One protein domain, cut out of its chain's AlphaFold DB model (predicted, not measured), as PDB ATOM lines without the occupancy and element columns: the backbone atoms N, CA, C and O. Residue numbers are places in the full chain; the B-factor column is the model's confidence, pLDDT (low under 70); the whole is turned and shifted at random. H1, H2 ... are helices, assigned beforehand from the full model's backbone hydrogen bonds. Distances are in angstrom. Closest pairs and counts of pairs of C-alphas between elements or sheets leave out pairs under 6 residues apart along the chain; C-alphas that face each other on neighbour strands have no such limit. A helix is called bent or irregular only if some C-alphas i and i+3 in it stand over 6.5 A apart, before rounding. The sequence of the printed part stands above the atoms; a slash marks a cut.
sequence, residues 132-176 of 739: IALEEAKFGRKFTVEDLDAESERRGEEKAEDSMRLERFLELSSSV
ATOM      1  N   ILE A 132     -24.352 -41.552 -28.428       86.62
ATOM      2  CA  ILE A 132     -25.433 -41.925 -27.502       86.62
ATOM      3  C   ILE A 132     -24.841 -42.469 -26.201       86.62
ATOM      4  O   ILE A 132     -25.145 -41.948 -25.136       86.62
ATOM      5  N   ALA A 133     -23.928 -43.441 -26.272       79.00
ATOM      6  CA  ALA A 133     -23.322 -44.028 -25.075       79.00
ATOM      7  C   ALA A 133     -22.563 -43.001 -24.209       79.00
ATOM      8  O   ALA A 133     -22.592 -43.085 -22.981       79.00
ATOM      9  N   LEU A 134     -21.900 -42.020 -24.831       79.06
ATOM     10  CA  LEU A 134     -21.204 -40.939 -24.121       79.06
ATOM     11  C   LEU A 134     -22.173 -39.972 -23.429       79.06
ATOM     12  O   LEU A 134     -21.927 -39.577 -22.291       79.06
ATOM     13  N   GLU A 135     -23.266 -39.601 -24.091       82.75
ATOM     14  CA  GLU A 135     -24.291 -38.719 -23.525       82.75
ATOM     15  C   GLU A 135     -25.091 -39.428 -22.414       82.75
ATOM     16  O   GLU A 135     -25.320 -38.849 -21.350       82.75
ATOM     17  N   GLU A 136     -25.406 -40.717 -22.584       90.50
ATOM     18  CA  GLU A 136     -26.023 -41.547 -21.541       90.50
ATOM     19  C   GLU A 136     -25.125 -41.670 -20.300       90.50
ATOM     20  O   GLU A 136     -25.607 -41.531 -19.173       90.50
ATOM     21  N   ALA A 137     -23.814 -41.860 -20.494       77.25
ATOM     22  CA  ALA A 137     -22.838 -41.907 -19.406       77.25
ATOM     23  C   ALA A 137     -22.687 -40.555 -18.691       77.25
ATOM     24  O   ALA A 137     -22.495 -40.514 -17.477       77.25
ATOM     25  N   LYS A 138     -22.788 -39.445 -19.429       81.69
ATOM     26  CA  LYS A 138     -22.614 -38.091 -18.896       81.69
ATOM     27  C   LYS A 138     -23.830 -37.586 -18.119       81.69
ATOM     28  O   LYS A 138     -23.662 -36.847 -17.152       81.69
ATOM     29  N   PHE A 139     -25.039 -37.961 -18.533       82.06
ATOM     30  CA  PHE A 139     -26.283 -37.404 -17.988       82.06
ATOM     31  C   PHE A 139     -27.167 -38.422 -17.254       82.06
ATOM     32  O   PHE A 139     -28.201 -38.043 -16.700       82.06
ATOM     33  N   GLY A 140     -26.794 -39.706 -17.234       82.75
ATOM     34  CA  GLY A 140     -27.514 -40.755 -16.502       82.75
ATOM     35  C   GLY A 140     -28.942 -41.006 -17.002       82.75
ATOM     36  O   GLY A 140     -29.773 -41.536 -16.264       82.75
ATOM     37  N   ARG A 141     -29.262 -40.603 -18.238       88.00
ATOM     38  CA  ARG A 141     -30.564 -40.810 -18.894       88.00
ATOM     39  C   ARG A 141     -30.346 -41.415 -20.268       88.00
ATOM     40  O   ARG A 141     -29.344 -41.115 -20.898       88.00
ATOM     41  N   LYS A 142     -31.291 -42.243 -20.716       88.69
ATOM     42  CA  LYS A 142     -31.236 -42.849 -22.049       88.69
ATOM     43  C   LYS A 142     -31.483 -41.801 -23.127       88.69
ATOM     44  O   LYS A 142     -32.438 -41.037 -22.991       88.69
ATOM     45  N   PHE A 143     -30.663 -41.800 -24.172       85.56
ATOM     46  CA  PHE A 143     -30.794 -40.900 -25.318       85.56
ATOM     47  C   PHE A 143     -31.181 -41.694 -26.560       85.56
ATOM     48  O   PHE A 143     -30.608 -42.743 -26.856       85.56
ATOM     49  N   THR A 144     -32.157 -41.192 -27.305       91.62
ATOM     50  CA  THR A 144     -32.508 -41.726 -28.622       91.62
ATOM     51  C   THR A 144     -31.773 -40.964 -29.726       91.62
ATOM     52  O   THR A 144     -31.253 -39.868 -29.519       91.62
ATOM     53  N   VAL A 145     -31.727 -41.538 -30.932       81.19
ATOM     54  CA  VAL A 145     -31.192 -40.843 -32.119       81.19
ATOM     55  C   VAL A 145     -31.983 -39.556 -32.396       81.19
ATOM     56  O   VAL A 145     -31.396 -38.544 -32.758       81.19
ATOM     57  N   GLU A 146     -33.293 -39.581 -32.147       86.38
ATOM     58  CA  GLU A 146     -34.199 -38.441 -32.320       86.38
ATOM     59  C   GLU A 146     -33.866 -37.296 -31.346       86.38
ATOM     60  O   GLU A 146     -33.915 -36.130 -31.733       86.38
ATOM     61  N   ASP A 147     -33.435 -37.612 -30.118       85.88
ATOM     62  CA  ASP A 147     -32.993 -36.608 -29.140       85.88
ATOM     63  C   ASP A 147     -31.693 -35.911 -29.573       85.88
ATOM     64  O   ASP A 147     -31.545 -34.700 -29.389       85.88
ATOM     65  N   LEU A 148     -30.755 -36.659 -30.171       77.81
ATOM     66  CA  LEU A 148     -29.501 -36.105 -30.693       77.81
ATOM     67  C   LEU A 148     -29.724 -35.240 -31.934       77.81
ATOM     68  O   LEU A 148     -29.117 -34.173 -32.046       77.81
ATOM     69  N   ASP A 149     -30.599 -35.673 -32.841       82.12
ATOM     70  CA  ASP A 149     -30.945 -34.903 -34.034       82.12
ATOM     71  C   ASP A 149     -31.672 -33.600 -33.639       82.12
ATOM     72  O   ASP A 149     -31.296 -32.526 -34.114       82.12
ATOM     73  N   ALA A 150     -32.599 -33.650 -32.674       85.06
ATOM     74  CA  ALA A 150     -33.286 -32.466 -32.147       85.06
ATOM     75  C   ALA A 150     -32.359 -31.503 -31.376       85.06
ATOM     76  O   ALA A 150     -32.563 -30.288 -31.388       85.06
ATOM     77  N   GLU A 151     -31.345 -32.013 -30.672       78.38
ATOM     78  CA  GLU A 151     -30.332 -31.183 -30.004       78.38
ATOM     79  C   GLU A 151     -29.362 -30.548 -31.015       78.38
ATOM     80  O   GLU A 151     -28.975 -29.388 -30.863       78.38
ATOM     81  N   SER A 152     -28.994 -31.279 -32.070       76.19
ATOM     82  CA  SER A 152     -28.182 -30.765 -33.177       76.19
ATOM     83  C   SER A 152     -28.907 -29.645 -33.932       76.19
ATOM     84  O   SER A 152     -28.311 -28.599 -34.196       76.19
ATOM     85  N   GLU A 153     -30.202 -29.821 -34.208       84.25
ATOM     86  CA  GLU A 153     -31.058 -28.809 -34.834       84.25
ATOM     87  C   GLU A 153     -31.179 -27.558 -33.950       84.25
ATOM     88  O   GLU A 153     -30.892 -26.457 -34.421       84.25
ATOM     89  N   ARG A 154     -31.426 -27.718 -32.639       84.06
ATOM     90  CA  ARG A 154     -31.437 -26.596 -31.678       84.06
ATOM     91  C   ARG A 154     -30.110 -25.831 -31.629       84.06
ATOM     92  O   ARG A 154     -30.115 -24.604 -31.579       84.06
ATOM     93  N   ARG A 155     -28.964 -26.522 -31.693       75.62
ATOM     94  CA  ARG A 155     -27.640 -25.869 -31.779       75.62
ATOM     95  C   ARG A 155     -27.412 -25.167 -33.117       75.62
ATOM     96  O   ARG A 155     -26.675 -24.182 -33.171       75.62
ATOM     97  N   GLY A 156     -27.998 -25.681 -34.197       84.81
ATOM     98  CA  GLY A 156     -28.006 -25.034 -35.508       84.81
ATOM     99  C   GLY A 156     -28.802 -23.729 -35.492       84.81
ATOM    100  O   GLY A 156     -28.301 -22.708 -35.961       84.81
ATOM    101  N   GLU A 157     -29.989 -23.746 -34.887       85.00
ATOM    102  CA  GLU A 157     -30.847 -22.570 -34.709       85.00
ATOM    103  C   GLU A 157     -30.195 -21.504 -33.814       85.00
ATOM    104  O   GLU A 157     -30.183 -20.333 -34.186       85.00
ATOM    105  N   GLU A 158     -29.571 -21.893 -32.695       78.81
ATOM    106  CA  GLU A 158     -28.856 -20.967 -31.797       78.81
ATOM    107  C   GLU A 158     -27.688 -20.271 -32.516       78.81
ATOM    108  O   GLU A 158     -27.539 -19.052 -32.444       78.81
ATOM    109  N   LYS A 159     -26.903 -21.018 -33.308       74.12
ATOM    110  CA  LYS A 159     -25.830 -20.440 -34.134       74.12
ATOM    111  C   LYS A 159     -26.358 -19.507 -35.223       74.12
ATOM    112  O   LYS A 159     -25.720 -18.496 -35.512       74.12
ATOM    113  N   ALA A 160     -27.489 -19.841 -35.842       80.56
ATOM    114  CA  ALA A 160     -28.127 -18.978 -36.831       80.56
ATOM    115  C   ALA A 160     -28.642 -17.679 -36.187       80.56
ATOM    116  O   ALA A 160     -28.471 -16.602 -36.760       80.56
ATOM    117  N   GLU A 161     -29.204 -17.753 -34.978       83.50
ATOM    118  CA  GLU A 161     -29.644 -16.581 -34.219       83.50
ATOM    119  C   GLU A 161     -28.465 -15.682 -33.818       83.50
ATOM    120  O   GLU A 161     -28.525 -14.467 -34.017       83.50
ATOM    121  N   ASP A 162     -27.366 -16.258 -33.328       69.25
ATOM    122  CA  ASP A 162     -26.152 -15.508 -32.993       69.25
ATOM    123  C   ASP A 162     -25.506 -14.868 -34.232       69.25
ATOM    124  O   ASP A 162     -25.052 -13.721 -34.172       69.25
ATOM    125  N   SER A 163     -25.543 -15.549 -35.382       72.88
ATOM    126  CA  SER A 163     -25.104 -14.984 -36.663       72.88
ATOM    127  C   SER A 163     -25.965 -13.787 -37.082       72.88
ATOM    128  O   SER A 163     -25.422 -12.740 -37.431       72.88
ATOM    129  N   MET A 164     -27.297 -13.882 -36.973       81.06
ATOM    130  CA  MET A 164     -28.206 -12.760 -37.260       81.06
ATOM    131  C   MET A 164     -28.012 -11.582 -36.292       81.06
ATOM    132  O   MET A 164     -28.119 -10.419 -36.689       81.06
ATOM    133  N   ARG A 165     -27.715 -11.850 -35.013       78.38
ATOM    134  CA  ARG A 165     -27.398 -10.804 -34.022       78.38
ATOM    135  C   ARG A 165     -26.100 -10.081 -34.366       78.38
ATOM    136  O   ARG A 165     -26.048  -8.856 -34.242       78.38
ATOM    137  N   LEU A 166     -25.084 -10.815 -34.820       69.69
ATOM    138  CA  LEU A 166     -23.811 -10.248 -35.259       69.69
ATOM    139  C   LEU A 166     -23.978  -9.399 -36.527       69.69
ATOM    140  O   LEU A 166     -23.481  -8.275 -36.565       69.69
ATOM    141  N   GLU A 167     -24.727  -9.875 -37.523       78.81
ATOM    142  CA  GLU A 167     -25.028  -9.103 -38.738       78.81
ATOM    143  C   GLU A 167     -25.766  -7.799 -38.411       78.81
ATOM    144  O   GLU A 167     -25.331  -6.723 -38.822       78.81
ATOM    145  N   ARG A 168     -26.806  -7.851 -37.568       80.19
ATOM    146  CA  ARG A 168     -27.539  -6.650 -37.135       80.19
ATOM    147  C   ARG A 168     -26.652  -5.671 -36.353       80.19
ATOM    148  O   ARG A 168     -26.823  -4.457 -36.466       80.19
ATOM    149  N   PHE A 169     -25.708  -6.169 -35.555       78.38
ATOM    150  CA  PHE A 169     -24.737  -5.325 -34.854       78.38
ATOM    151  C   PHE A 169     -23.785  -4.611 -35.829       78.38
ATOM    152  O   PHE A 169     -23.499  -3.423 -35.652       78.38
ATOM    153  N   LEU A 170     -23.325  -5.308 -36.871       76.00
ATOM    154  CA  LEU A 170     -22.467  -4.735 -37.908       76.00
ATOM    155  C   LEU A 170     -23.216  -3.699 -38.760       76.00
ATOM    156  O   LEU A 170     -22.668  -2.628 -39.014       76.00
ATOM    157  N   GLU A 171     -24.480  -3.948 -39.109       79.25
ATOM    158  CA  GLU A 171     -25.337  -2.972 -39.802       79.25
ATOM    159  C   GLU A 171     -25.540  -1.693 -38.978       79.25
ATOM    160  O   GLU A 171     -25.377  -0.584 -39.493       79.25
ATOM    161  N   LEU A 172     -25.839  -1.825 -37.679       78.81
ATOM    162  CA  LEU A 172     -25.993  -0.676 -36.779       78.81
ATOM    163  C   LEU A 172     -24.685   0.108 -36.635       78.81
ATOM    164  O   LEU A 172     -24.694   1.338 -36.672       78.81
ATOM    165  N   SER A 173     -23.558  -0.592 -36.514       72.38
ATOM    166  CA  SER A 173     -22.236   0.031 -36.406       72.38
ATOM    167  C   SER A 173     -21.856   0.777 -37.689       72.38
ATOM    168  O   SER A 173     -21.366   1.905 -37.618       72.38
ATOM    169  N   SER A 174     -22.154   0.199 -38.856       68.75
ATOM    170  CA  SER A 174     -21.947   0.836 -40.161       68.75
ATOM    171  C   SER A 174     -22.847   2.059 -40.340       68.75
ATOM    172  O   SER A 174     -22.367   3.114 -40.745       68.75
ATOM    173  N   SER A 175     -24.125   1.977 -39.954       72.31
ATOM    174  CA  SER A 175     -25.045   3.119 -40.020       72.31
ATOM    175  C   SER A 175     -24.602   4.280 -39.124       72.31
ATOM    176  O   SER A 175     -24.751   5.439 -39.514       72.31
ATOM    177  N   VAL A 176     -24.058   4.000 -37.936       69.88
ATOM    178  CA  VAL A 176     -23.515   5.035 -37.043       69.88
ATOM    179  C   VAL A 176     -22.242   5.641 -37.637       69.88
ATOM    180  O   VAL A 176     -22.099   6.864 -37.646       69.88
TER     181      VAL A 176
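What this domain is: This is residues 132 to 176 of the 739 residues of an uncharacterized protein of Guillardia theta (strain CCMP2712) (UniProt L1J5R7). One long, straight helix, H2, makes nearly the whole length of this extended rod, and a short helix, H1, sits crosswise near its first residue like a small foot, joined to it by a tight turn of chain. From residue 149 to residue 176, H2 stands free and sticks out alone. The printed part has 45 residues with two named helices, H1 then H2 along the chain, and no named strand; the class is all helix. The whole is extended, with a radius of gyration of the C-alphas of 17.0 A, and spans 51 by 17 by 10 A.

Where its parts are: H2 is the longest helix, residues 145 to 176, and measures 46.8 A from first to last C-alpha. It begins with C-alpha 145 at (-31.192, -40.843, -32.119) and ends with C-alpha 176 at (-23.515, 5.035, -37.043). H1, residues 132 to 139, measures 10.6 A and begins with C-alpha 132 at (-25.433, -41.925, -27.502). Neither helix is bent or irregular.

How they stand to each other: H2 and H1 are close but not clearly touching, with 2 pairs of C-alphas within 8 A. Their closest C-alphas are those of Ile 132 and Val 145, 7.5 A apart. Their lines stand about perpendicular, only just, at 73 degrees. Their centres are 26.2 A apart. In H1 and H2 every O i to N i+4 pair is within hydrogen-bond range.

The domain as a whole: The two C-alphas farthest apart are those of Lys 142 and Val 176, at 50.8 A. The printed part has no cut. The link from H1 to H2, residues 140 to 144, is tight. The mean pLDDT of the printed part is 80.1, and residues 162, 166, 174 and 176 of the model are under 70.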